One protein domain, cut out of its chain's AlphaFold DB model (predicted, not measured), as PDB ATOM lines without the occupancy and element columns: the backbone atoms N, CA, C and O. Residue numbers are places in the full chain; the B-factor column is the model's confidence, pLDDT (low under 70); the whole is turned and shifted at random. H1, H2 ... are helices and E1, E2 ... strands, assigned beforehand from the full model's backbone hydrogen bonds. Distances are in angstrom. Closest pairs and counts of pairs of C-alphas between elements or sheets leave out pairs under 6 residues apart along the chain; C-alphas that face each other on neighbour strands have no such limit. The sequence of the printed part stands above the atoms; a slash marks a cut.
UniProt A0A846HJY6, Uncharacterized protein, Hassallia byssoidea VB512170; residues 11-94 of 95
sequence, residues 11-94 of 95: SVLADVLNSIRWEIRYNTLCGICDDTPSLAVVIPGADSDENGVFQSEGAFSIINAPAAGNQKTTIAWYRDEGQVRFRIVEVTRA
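This is residues 11 to 94 of the 95 residues of an uncharacterized protein of Hassallia byssoidea VB512170 (UniProt A0A846HJY6). A strongly twisted sheet of five antiparallel strands makes the body of this domain: a long-stranded meander, E3 to E5, is widened along E5 by the shorter hairpin E1 and E2. Two short helices, H1 and H2, meet each other at a steep tilt at one side of this sheet; H1 only grazes it and H2 is not on it. The printed part has 84 residues, with the order H1 E1 E2 H2 E3 E4 E5 along the chain and the order E1 E2 E5 E4 E3 across the sheet; the class is mixed, helices and strands. The whole is compact, with a radius of gyration of the C-alphas of 13.4 A and spans of 40 by 29 by 23 A.

H1 is residues 11 to 19, 12.0 A long from C-alpha 11 at (10.696, 20.760, 8.545). E1, residues 21 to 25, measures 12.3 A and E2, residues 28 to 34, 20.1 A. H2 is residues 37 to 42, 9.3 A long. E3, residues 57 to 64, measures 23.0 A from C-alpha 57 at (-6.418, 9.275, -1.764). E4, residues 71 to 80, measures 28.8 A. E5, residues 83 to 93, measures 30.4 A and ends at C-alpha 93 at (16.630, 1.516, -6.035).

E3, E4 and E5 form a meander, each strand the antiparallel neighbour of the one before. In the hairpin E4 and E5, at 160 degrees, N 83 and O 80 are 2.9 A apart, within hydrogen-bond range. In the hairpin E3 and E4, at 156 degrees, N 60 and O 75 are 2.9 A apart. E2 is antiparallel to E5 at 147 degrees, with N 31 and O 86 2.9 A apart. E1 and E2 are a hairpin at 148 degrees, with N 23 and O 30 2.8 A apart. The edge strands are E1 and E3, which are apart. From edge to edge the strands' lines turn by 91 degrees and the way across turns by 43 degrees. H1 grazes the sheet with its residues 16 to 19. H1 and H2 touch, closest at the C-alphas of Leu 13 and Val 42, 5.8 A, at a steep tilt of 60 degrees, opposite ways. H2 is apart from E1, E4 and E5. Every O i to N i+4 pair of H1 is within hydrogen-bond range; in H2 0 of 2 are, against 3 of 3 O i to N i+3 pairs.

The two C-alphas farthest apart are those of Asn 51 and Ala 68, 41.8 A. The printed part has no cut. The link from H2 to E3, residues 43 to 56, is long; the link from E3 to E4 is short, and the others are tight. The mean pLDDT of the printed part is 72.2, and 38 residues are under 70, among them residues 11 to 19, 44 to 54 and 64 to 69.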
ATOM      1  N   SER A  11      10.975  20.738   7.093       54.50
ATOM      2  CA  SER A  11      10.696  20.760   8.545       54.50
ATOM      3  C   SER A  11       9.230  20.458   8.860       54.50
ATOM      4  O   SER A  11       8.947  19.634   9.719       54.50
ATOM      5  N   VAL A  12       8.295  21.046   8.109       58.03
ATOM      6  CA  VAL A  12       6.854  20.808   8.291       58.03
ATOM      7  C   VAL A  12       6.468  19.395   7.846       58.03
ATOM      8  O   VAL A  12       5.673  18.736   8.512       58.03
ATOM      9  N   LEU A  13       7.050  18.895   6.749       58.97
ATOM     10  CA  LEU A  13       6.812  17.523   6.296       58.97
ATOM     11  C   LEU A  13       7.427  16.501   7.252       58.97
ATOM     12  O   LEU A  13       6.766  15.526   7.588       58.97
ATOM     13  N   ALA A  14       8.637  16.739   7.756       63.19
ATOM     14  CA  ALA A  14       9.255  15.918   8.787       63.19
ATOM     15  C   ALA A  14       8.450  15.952  10.089       63.19
ATOM     16  O   ALA A  14       8.250  14.899  10.685       63.19
ATOM     17  N   ASP A  15       7.933  17.108  10.512       63.47
ATOM     18  CA  ASP A  15       7.066  17.225  11.688       63.47
ATOM     19  C   ASP A  15       5.756  16.453  11.501       63.47
ATOM     20  O   ASP A  15       5.332  15.730  12.403       63.47
ATOM     21  N   VAL A  16       5.146  16.514  10.313       62.97
ATOM     22  CA  VAL A  16       3.958  15.712   9.995       62.97
ATOM     23  C   VAL A  16       4.302  14.225   9.952       62.97
ATOM     24  O   VAL A  16       3.618  13.442  10.605       62.97
ATOM     25  N   LEU A  17       5.381  13.814   9.285       66.31
ATOM     26  CA  LEU A  17       5.830  12.418   9.256       66.31
ATOM     27  C   LEU A  17       6.190  11.890  10.655       66.31
ATOM     28  O   LEU A  17       5.955  10.714  10.931       66.31
ATOM     29  N   ASN A  18       6.711  12.747  11.539       64.69
ATOM     30  CA  ASN A  18       6.960  12.448  12.950       64.69
ATOM     31  C   ASN A  18       5.666  12.399  13.777       64.69
ATOM     32  O   ASN A  18       5.605  11.671  14.768       64.69
ATOM     33  N   SER A  19       4.631  13.149  13.385       66.25
ATOM     34  CA  SER A  19       3.300  13.098  14.005       66.25
ATOM     35  C   SER A  19       2.509  11.843  13.612       66.25
ATOM     36  O   SER A  19       1.601  11.431  14.335       66.25
ATOM     37  N   ILE A  20       2.868  11.207  12.489       71.38
ATOM     38  CA  ILE A  20       2.270   9.947  12.053       71.38
ATOM     39  C   ILE A  20       2.667   8.843  13.028       71.38
ATOM     40  O   ILE A  20       3.845   8.549  13.250       71.38
ATOM     41  N   ARG A  21       1.660   8.155  13.569       77.75
ATOM     42  CA  ARG A  21       1.889   6.914  14.297       77.75
ATOM     43  C   ARG A  21       2.193   5.813  13.293       77.75
ATOM     44  O   ARG A  21       1.294   5.322  12.613       77.75
ATOM     45  N   TRP A  22       3.459   5.426  13.226       74.69
ATOM     46  CA  TRP A  22       3.909   4.304  12.416       74.69
ATOM     47  C   TRP A  22       3.777   2.987  13.184       74.69
ATOM     48  O   TRP A  22       4.262   2.843  14.304       74.69
ATOM     49  N   GLU A  23       3.142   2.005  12.560       73.75
ATOM     50  CA  GLU A  23       2.985   0.642  13.049       73.75
ATOM     51  C   GLU A  23       3.485  -0.338  11.989       73.75
ATOM     52  O   GLU A  23       3.225  -0.178  10.798       73.75
ATOM     53  N   ILE A  24       4.170  -1.396  12.416       68.44
ATOM     54  CA  ILE A  24       4.519  -2.502  11.523       68.44
ATOM     55  C   ILE A  24       3.391  -3.528  11.603       68.44
ATOM     56  O   ILE A  24       3.209  -4.183  12.627       68.44
ATOM     57  N   ARG A  25       2.632  -3.684  10.516       62.75
ATOM     58  CA  ARG A  25       1.586  -4.709  10.386       62.75
ATOM     59  C   ARG A  25       1.916  -5.613   9.210       62.75
ATOM     60  O   ARG A  25       2.119  -5.130   8.104       62.75
ATOM     61  N   TYR A  26       1.972  -6.925   9.442       66.19
ATOM     62  CA  TYR A  26       2.260  -7.919   8.396       66.19
ATOM     63  C   TYR A  26       3.533  -7.600   7.586       66.19
ATOM     64  O   TYR A  26       3.519  -7.622   6.359       66.19
ATOM     65  N   ASN A  27       4.627  -7.247   8.271       62.97
ATOM     66  CA  ASN A  27       5.892  -6.795   7.665       62.97
ATOM     67  C   ASN A  27       5.787  -5.537   6.780       62.97
ATOM     68  O   ASN A  27       6.717  -5.232   6.038       62.97
ATOM     69  N   THR A  28       4.686  -4.790   6.871       64.00
ATOM     70  CA  THR A  28       4.467  -3.533   6.149       64.00
ATOM     71  C   THR A  28       4.440  -2.376   7.141       64.00
ATOM     72  O   THR A  28       3.783  -2.465   8.181       64.00
ATOM     73  N   LEU A  29       5.159  -1.292   6.838       70.44
ATOM     74  CA  LEU A  29       5.082  -0.057   7.611       70.44
ATOM     75  C   LEU A  29       3.793   0.687   7.228       70.44
ATOM     76  O   LEU A  29       3.617   1.086   6.074       70.44
ATOM     77  N   CYS A  30       2.904   0.852   8.200       75.06
ATOM     78  CA  CYS A  30       1.620   1.525   8.064       75.06
ATOM     79  C   CYS A  30       1.600   2.751   8.977       75.06
ATOM     80  O   CYS A  30       1.959   2.649  10.144       75.06
ATOM     81  N   GLY A  31       1.188   3.900   8.460       81.44
ATOM     82  CA  GLY A  31       1.073   5.142   9.225       81.44
ATOM     83  C   GLY A  31      -0.386   5.524   9.436       81.44
ATOM     84  O   GLY A  31      -1.209   5.270   8.558       81.44
ATOM     85  N   ILE A  32      -0.720   6.134  10.570       81.75
ATOM     86  CA  ILE A  32      -2.037   6.742  10.805       81.75
ATOM     87  C   ILE A  32      -1.851   8.109  11.467       81.75
ATOM     88  O   ILE A  32      -1.040   8.246  12.387       81.75
ATOM     89  N   CYS A  33      -2.613   9.105  11.024       81.00
ATOM     90  CA  CYS A  33      -2.775  10.384  11.712       81.00
ATOM     91  C   CYS A  33      -4.204  10.921  11.547       81.00
ATOM     92  O   CYS A  33      -4.952  10.451  10.691       81.00
ATOM     93  N   ASP A  34      -4.576  11.913  12.350       81.06
ATOM     94  CA  ASP A  34      -5.872  12.583  12.225       81.06
ATOM     95  C   ASP A  34      -5.918  13.450  10.951       81.06
ATOM     96  O   ASP A  34      -4.918  14.075  10.576       81.06
ATOM     97  N   ASP A  35      -7.075  13.495  10.278       76.19
ATOM     98  CA  ASP A  35      -7.299  14.350   9.106       76.19
ATOM     99  C   ASP A  35      -7.430  15.808   9.556       76.19
ATOM    100  O   ASP A  35      -8.494  16.290   9.954       76.19
ATOM    101  N   THR A  36      -6.298  16.506   9.553       73.19
ATOM    102  CA  THR A  36      -6.215  17.923   9.904       73.19
ATOM    103  C   THR A  36      -6.045  18.771   8.641       73.19
ATOM    104  O   THR A  36      -5.370  18.346   7.703       73.19
ATOM    105  N   PRO A  37      -6.569  20.010   8.589       68.44
ATOM    106  CA  PRO A  37      -6.380  20.892   7.431       68.44
ATOM    107  C   PRO A  37      -4.905  21.158   7.100       68.44
ATOM    108  O   PRO A  37      -4.542  21.315   5.938       68.44
ATOM    109  N   SER A  38      -4.041  21.164   8.120       67.75
ATOM    110  CA  SER A  38      -2.585  21.251   7.980       67.75
ATOM    111  C   SER A  38      -1.986  20.078   7.208       67.75
ATOM    112  O   SER A  38      -0.975  20.245   6.539       67.75
ATOM    113  N   LEU A  39      -2.612  18.904   7.264       66.94
ATOM    114  CA  LEU A  39      -2.149  17.701   6.584       66.94
ATOM    115  C   LEU A  39      -2.302  17.815   5.062       66.94
ATOM    116  O   LEU A  39      -1.413  17.403   4.324       66.94
ATOM    117  N   ALA A  40      -3.395  18.430   4.592       63.59
ATOM    118  CA  ALA A  40      -3.659  18.643   3.167       63.59
ATOM    119  C   ALA A  40      -2.642  19.585   2.499       63.59
ATOM    120  O   ALA A  40      -2.429  19.502   1.298       63.59
ATOM    121  N   VAL A  41      -1.997  20.459   3.279       65.00
ATOM    122  CA  VAL A  41      -0.937  21.365   2.798       65.00
ATOM    123  C   VAL A  41       0.410  20.644   2.676       65.00
ATOM    124  O   VAL A  41       1.306  21.106   1.975       65.00
ATOM    125  N   VAL A  42       0.569  19.526   3.384       67.75
ATOM    126  CA  VAL A  42       1.870  18.892   3.613       67.75
ATOM    127  C   VAL A  42       1.998  17.567   2.874       67.75
ATOM    128  O   VAL A  42       3.079  17.244   2.392       67.75
ATOM    129  N   ILE A  43       0.913  16.801   2.751       72.00
ATOM    130  CA  ILE A  43       0.921  15.569   1.968       72.00
ATOM    131  C   ILE A  43       0.931  15.935   0.481       72.00
ATOM    132  O   ILE A  43      -0.028  16.542  -0.001       72.00
ATOM    133  N   PRO A  44       1.956  15.510  -0.278       69.62
ATOM    134  CA  PRO A  44       2.004  15.789  -1.703       69.62
ATOM    135  C   PRO A  44       0.798  15.174  -2.424       69.62
ATOM    136  O   PRO A  44       0.569  13.960  -2.348       69.62
ATOM    137  N   GLY A  45       0.041  16.015  -3.133       68.56
ATOM    138  CA  GLY A  45      -1.156  15.621  -3.875       68.56
ATOM    139  C   GLY A  45      -2.424  15.504  -3.026       68.56
ATOM    140  O   GLY A  45      -3.441  15.057  -3.549       68.56
ATOM    141  N   ALA A  46      -2.377  15.854  -1.733       69.69
ATOM    142  CA  ALA A  46      -3.573  15.973  -0.893       69.69
ATOM    143  C   ALA A  46      -4.218  17.362  -0.960       69.69
ATOM    144  O   ALA A  46      -5.356  17.532  -0.499       69.69
ATOM    145  N   ASP A  47      -3.493  18.329  -1.518       67.31
ATOM    146  CA  ASP A  47      -4.009  19.619  -1.925       67.31
ATOM    147  C   ASP A  47      -5.092  19.448  -2.996       67.31
ATOM    148  O   ASP A  47      -5.190  18.428  -3.687       67.31
ATOM    149  N   SER A  48      -5.983  20.432  -3.058       64.00
ATOM    150  CA  SER A  48      -7.074  20.429  -4.015       64.00
ATOM    151  C   SER A  48      -6.550  20.306  -5.445       64.00
ATOM    152  O   SER A  48      -5.576  20.972  -5.794       64.00
ATOM    153  N   ASP A  49      -7.217  19.494  -6.270       64.06
ATOM    154  CA  ASP A  49      -6.946  19.450  -7.705       64.06
ATOM    155  C   ASP A  49      -7.080  20.850  -8.342       64.06
ATOM    156  O   ASP A  49      -7.507  21.824  -7.714       64.06
ATOM    157  N   GLU A  50      -6.753  20.964  -9.626       60.09
ATOM    158  CA  GLU A  50      -6.906  22.200 -10.409       60.09
ATOM    159  C   GLU A  50      -8.335  22.801 -10.389       60.09
ATOM    160  O   GLU A  50      -8.524  23.947 -10.798       60.09
ATOM    161  N   ASN A  51      -9.321  22.080  -9.838       62.38
ATOM    162  CA  ASN A  51     -10.714  22.487  -9.665       62.38
ATOM    163  C   ASN A  51     -11.114  22.782  -8.203       62.38
ATOM    164  O   ASN A  51     -12.287  23.064  -7.946       62.38
ATOM    165  N   GLY A  52     -10.193  22.742  -7.236       62.50
ATOM    166  CA  GLY A  52     -10.510  23.010  -5.828       62.50
ATOM    167  C   GLY A  52     -11.029  21.793  -5.046       62.50
ATOM    168  O   GLY A  52     -11.518  21.959  -3.928       62.50
ATOM    169  N   VAL A  53     -10.938  20.576  -5.596       68.44
ATOM    170  CA  VAL A  53     -11.443  19.351  -4.958       68.44
ATOM    171  C   VAL A  53     -10.338  18.668  -4.161       68.44
ATOM    172  O   VAL A  53      -9.342  18.222  -4.725       68.44
ATOM    173  N   PHE A  54     -10.521  18.544  -2.844       68.31
ATOM    174  CA  PHE A  54      -9.612  17.774  -1.992       68.31
ATOM    175  C   PHE A  54      -9.580  16.304  -2.408       68.31
ATOM    176  O   PHE A  54     -10.627  15.661  -2.512       68.31
ATOM    177  N   GLN A  55      -8.379  15.758  -2.581       75.00
ATOM    178  CA  GLN A  55      -8.229  14.341  -2.887       75.00
ATOM    179  C   GLN A  55      -8.444  13.483  -1.634       75.00
ATOM    180  O   GLN A  55      -7.938  13.777  -0.545       75.00
ATOM    181  N   SER A  56      -9.211  12.405  -1.795       81.12
ATOM    182  CA  SER A  56      -9.460  11.409  -0.748       81.12
ATOM    183  C   SER A  56      -8.378  10.334  -0.678       81.12
ATOM    184  O   SER A  56      -8.304   9.615   0.315       81.12
ATOM    185  N   GLU A  57      -7.539  10.211  -1.704       86.19
ATOM    186  CA  GLU A  57      -6.418   9.275  -1.764       86.19
ATOM    187  C   GLU A  57      -5.336   9.772  -2.723       86.19
ATOM    188  O   GLU A  57      -5.600  10.593  -3.597       86.19
ATOM    189  N   GLY A  58      -4.120   9.254  -2.573       84.50
ATOM    190  CA  GLY A  58      -3.006   9.592  -3.446       84.50
ATOM    191  C   GLY A  58      -1.757   8.773  -3.154       84.50
ATOM    192  O   GLY A  58      -1.731   7.900  -2.284       84.50
ATOM    193  N   ALA A  59      -0.689   9.043  -3.899       84.25
ATOM    194  CA  ALA A  59       0.615   8.446  -3.646       84.25
ATOM    195  C   ALA A  59       1.743   9.417  -3.983       84.25
ATOM    196  O   ALA A  59       1.695  10.127  -4.986       84.25
ATOM    197  N   PHE A  60       2.791   9.398  -3.169       77.56
ATOM    198  CA  PHE A  60       4.004  10.174  -3.392       77.56
ATOM    199  C   PHE A  60       5.238   9.301  -3.189       77.56
ATOM    200  O   PHE A  60       5.180   8.221  -2.604       77.56
ATOM    201  N   SER A  61       6.368   9.731  -3.745       78.31
ATOM    202  CA  SER A  61       7.634   9.012  -3.612       78.31
ATOM    203  C   SER A  61       8.661   9.887  -2.924       78.31
ATOM    204  O   SER A  61       8.845  11.035  -3.316       78.31
ATOM    205  N   ILE A  62       9.354   9.317  -1.948       72.81
ATOM    206  CA  ILE A  62      10.511   9.928  -1.306       72.81
ATOM    207  C   ILE A  62      11.746   9.236  -1.872       72.81
ATOM    208  O   ILE A  62      11.813   8.005  -1.906       72.81
ATOM    209  N   ILE A  63      12.717  10.018  -2.333       70.50
ATOM    210  CA  ILE A  63      14.039   9.506  -2.689       70.50
ATOM    211  C   ILE A  63      14.952   9.841  -1.521       70.50
ATOM    212  O   ILE A  63      15.196  11.009  -1.241       70.50
ATOM    213  N   ASN A  64      15.432   8.814  -0.833       63.12
ATOM    214  CA  ASN A  64      16.480   8.965   0.157       63.12
ATOM    215  C   ASN A  64      17.811   8.574  -0.495       63.12
ATOM    216  O   ASN A  64      17.880   7.575  -1.215       63.12
ATOM    217  N   ALA A  65      18.864   9.343  -0.237       53.97
ATOM    218  CA  ALA A  65      20.226   9.038  -0.660       53.97
ATOM    219  C   ALA A  65      21.057   8.589   0.558       53.97
ATOM    220  O   ALA A  65      21.939   9.323   1.008       53.97
ATOM    221  N   PRO A  66      20.781   7.413   1.160       56.66
ATOM    222  CA  PRO A  66      21.647   6.892   2.203       56.66
ATOM    223  C   PRO A  66      23.027   6.567   1.616       56.66
ATOM    224  O   PRO A  66      23.171   6.264   0.431       56.66
ATOM    225  N   ALA A  67      24.049   6.534   2.474       49.66
ATOM    226  CA  ALA A  67      25.430   6.213   2.093       49.66
ATOM    227  C   ALA A  67      25.599   4.859   1.355       49.66
ATOM    228  O   ALA A  67      26.641   4.614   0.756       49.66
ATOM    229  N   ALA A  68      24.584   3.984   1.388       52.66
ATOM    230  CA  ALA A  68      24.552   2.669   0.743       52.66
ATOM    231  C   ALA A  68      23.834   2.636  -0.632       52.66
ATOM    232  O   ALA A  68      23.678   1.555  -1.204       52.66
ATOM    233  N   GLY A  69      23.409   3.787  -1.169       57.50
ATOM    234  CA  GLY A  69      22.806   3.925  -2.501       57.50
ATOM    235  C   GLY A  69      21.419   4.566  -2.489       57.50
ATOM    236  O   GLY A  69      20.707   4.494  -1.492       57.50
ATOM    237  N   ASN A  70      21.022   5.177  -3.609       71.38
ATOM    238  CA  ASN A  70      19.744   5.881  -3.712       71.38
ATOM    239  C   ASN A  70      18.570   4.894  -3.610       71.38
ATOM    240  O   ASN A  70      18.465   3.927  -4.371       71.38
ATOM    241  N   GLN A  71      17.663   5.150  -2.675       75.12
ATOM    242  CA  GLN A  71      16.456   4.366  -2.450       75.12
ATOM    243  C   GLN A  71      15.237   5.243  -2.712       75.12
ATOM    244  O   GLN A  71      15.111   6.330  -2.154       75.12
ATOM    245  N   LYS A  72      14.327   4.758  -3.552       80.69
ATOM    246  CA  LYS A  72      13.026   5.372  -3.789       80.69
ATOM    247  C   LYS A  72      11.965   4.569  -3.047       80.69
ATOM    248  O   LYS A  72      11.781   3.386  -3.316       80.69
ATOM    249  N   THR A  73      11.252   5.227  -2.146       77.56
ATOM    250  CA  THR A  73      10.139   4.646  -1.393       77.56
ATOM    251  C   THR A  73       8.853   5.328  -1.826       77.56
ATOM    252  O   THR A  73       8.719   6.542  -1.685       77.56
ATOM    253  N   THR A  74       7.906   4.561  -2.355       82.50
ATOM    254  CA  THR A  74       6.582   5.052  -2.739       82.50
ATOM    255  C   THR A  74       5.582   4.752  -1.631       82.50
ATOM    256  O   THR A  74       5.417   3.609  -1.197       82.50
ATOM    257  N   ILE A  75       4.908   5.806  -1.180       82.19
ATOM    258  CA  ILE A  75       3.951   5.809  -0.081       82.19
ATOM    259  C   ILE A  75       2.590   6.181  -0.662       82.19
ATOM    260  O   ILE A  75       2.446   7.230  -1.287       82.19
ATOM    261  N   ALA A  76       1.599   5.320  -0.457       86.44
ATOM    262  CA  ALA A  76       0.205   5.614  -0.751       86.44
ATOM    263  C   ALA A  76      -0.505   6.078   0.522       86.44
ATOM    264  O   ALA A  76      -0.196   5.596   1.616       86.44
ATOM    265  N   TRP A  77      -1.475   6.968   0.369       86.56
ATOM    266  CA  TRP A  77      -2.300   7.472   1.453       86.56
ATOM    267  C   TRP A  77      -3.770   7.526   1.043       86.56
ATOM    268  O   TRP A  77      -4.088   7.650  -0.137       86.56
ATOM    269  N   TYR A  78      -4.666   7.406   2.017       87.00
ATOM    270  CA  TYR A  78      -6.105   7.568   1.822       87.00
ATOM    271  C   TYR A  78      -6.774   8.051   3.106       87.00
ATOM    272  O   TYR A  78      -6.272   7.805   4.207       87.00
ATOM    273  N   ARG A  79      -7.898   8.749   2.953       85.44
ATOM    274  CA  ARG A  79      -8.720   9.251   4.053       85.44
ATOM    275  C   ARG A  79      -9.817   8.249   4.382       85.44
ATOM    276  O   ARG A  79     -10.500   7.754   3.490       85.44
ATOM    277  N   ASP A  80      -9.981   7.967   5.662       83.88
ATOM    278  CA  ASP A  80     -10.927   6.992   6.188       83.88
ATOM    279  C   ASP A  80     -11.423   7.474   7.554       83.88
ATOM    280  O   ASP A  80     -10.624   7.660   8.467       83.88
ATOM    281  N   GLU A  81     -12.728   7.731   7.677       84.56
ATOM    282  CA  GLU A  81     -13.392   8.107   8.940       84.56
ATOM    283  C   GLU A  81     -12.699   9.233   9.748       84.56
ATOM    284  O   GLU A  81     -12.606   9.177  10.973       84.56
ATOM    285  N   GLY A  82     -12.211  10.283   9.074       81.19
ATOM    286  CA  GLY A  82     -11.529  11.412   9.730       81.19
ATOM    287  C   GLY A  82     -10.067  11.141  10.099       81.19
ATOM    288  O   GLY A  82      -9.447  11.941  10.799       81.19
ATOM    289  N   GLN A  83      -9.506  10.034   9.619       84.75
ATOM    290  CA  GLN A  83      -8.089   9.706   9.707       84.75
ATOM    291  C   GLN A  83      -7.475   9.628   8.315       84.75
ATOM    292  O   GLN A  83      -8.143   9.312   7.331       84.75
ATOM    293  N   VAL A  84      -6.170   9.860   8.240       83.38
ATOM    294  CA  VAL A  84      -5.369   9.595   7.049       83.38
ATOM    295  C   VAL A  84      -4.456   8.420   7.332       83.38
ATOM    296  O   VAL A  84      -3.704   8.394   8.308       83.38
ATOM    297  N   ARG A  85      -4.552   7.413   6.470       87.12
ATOM    298  CA  ARG A  85      -3.793   6.172   6.565       87.12
ATOM    299  C   ARG A  85      -2.734   6.154   5.480       87.12
ATOM    300  O   ARG A  85      -3.033   6.436   4.326       87.12
ATOM    301  N   PHE A  86      -1.523   5.750   5.840       84.12
ATOM    302  CA  PHE A  86      -0.370   5.635   4.954       84.12
ATOM    303  C   PHE A  86       0.078   4.184   4.859       84.12
ATOM    304  O   PHE A  86       0.046   3.441   5.843       84.12
ATOM    305  N   ARG A  87       0.562   3.787   3.686       84.62
ATOM    306  CA  ARG A  87       1.212   2.492   3.474       84.62
ATOM    307  C   ARG A  87       2.348   2.619   2.473       84.62
ATOM    308  O   ARG A  87       2.221   3.318   1.470       84.62
ATOM    309  N   ILE A  88       3.430   1.888   2.707       80.94
ATOM    310  CA  ILE A  88       4.463   1.704   1.688       80.94
ATOM    311  C   ILE A  88       3.926   0.726   0.642       80.94
ATOM    312  O   ILE A  88       3.527  -0.385   0.982       80.94
ATOM    313  N   VAL A  89       3.906   1.146  -0.621       83.06
ATOM    314  CA  VAL A  89       3.477   0.298  -1.747       83.06
ATOM    315  C   VAL A  89       4.655  -0.257  -2.531       83.06
ATOM    316  O   VAL A  89       4.562  -1.355  -3.069       83.06
ATOM    317  N   GLU A  90       5.770   0.469  -2.576       81.88
ATOM    318  CA  GLU A  90       6.948   0.045  -3.323       81.88
ATOM    319  C   GLU A  90       8.224   0.622  -2.707       81.88
ATOM    320  O   GLU A  90       8.253   1.768  -2.255       81.88
ATOM    321  N   VAL A  91       9.294  -0.174  -2.722       77.06
ATOM    322  CA  VAL A  91      10.653   0.276  -2.420       77.06
ATOM    323  C   VAL A  91      11.562  -0.185  -3.553       77.06
ATOM    324  O   VAL A  91      11.782  -1.381  -3.736       77.06
ATOM    325  N   THR A  92      12.096   0.762  -4.316       80.69
ATOM    326  CA  THR A  92      12.998   0.519  -5.446       80.69
ATOM    327  C   THR A  92      14.351   1.185  -5.211       80.69
ATOM    328  O   THR A  92      14.499   2.084  -4.384       80.69
ATOM    329  N   ARG A  93      15.387   0.739  -5.930       72.06
ATOM    330  CA  ARG A  93      16.630   1.516  -6.035       72.06
ATOM    331  C   ARG A  93      16.393   2.653  -7.021       72.06
ATOM    332  O   ARG A  93      15.946   2.403  -8.139       72.06
ATOM    333  N   ALA A  94      16.676   3.881  -6.607       60.94
ATOM    334  CA  ALA A  94      16.741   5.001  -7.533       60.94
ATOM    335  C   ALA A  94      18.038   4.852  -8.344       60.94
ATOM    336  O   ALA A  94      19.119   4.731  -7.766       60.94
TER     337      ALA A  94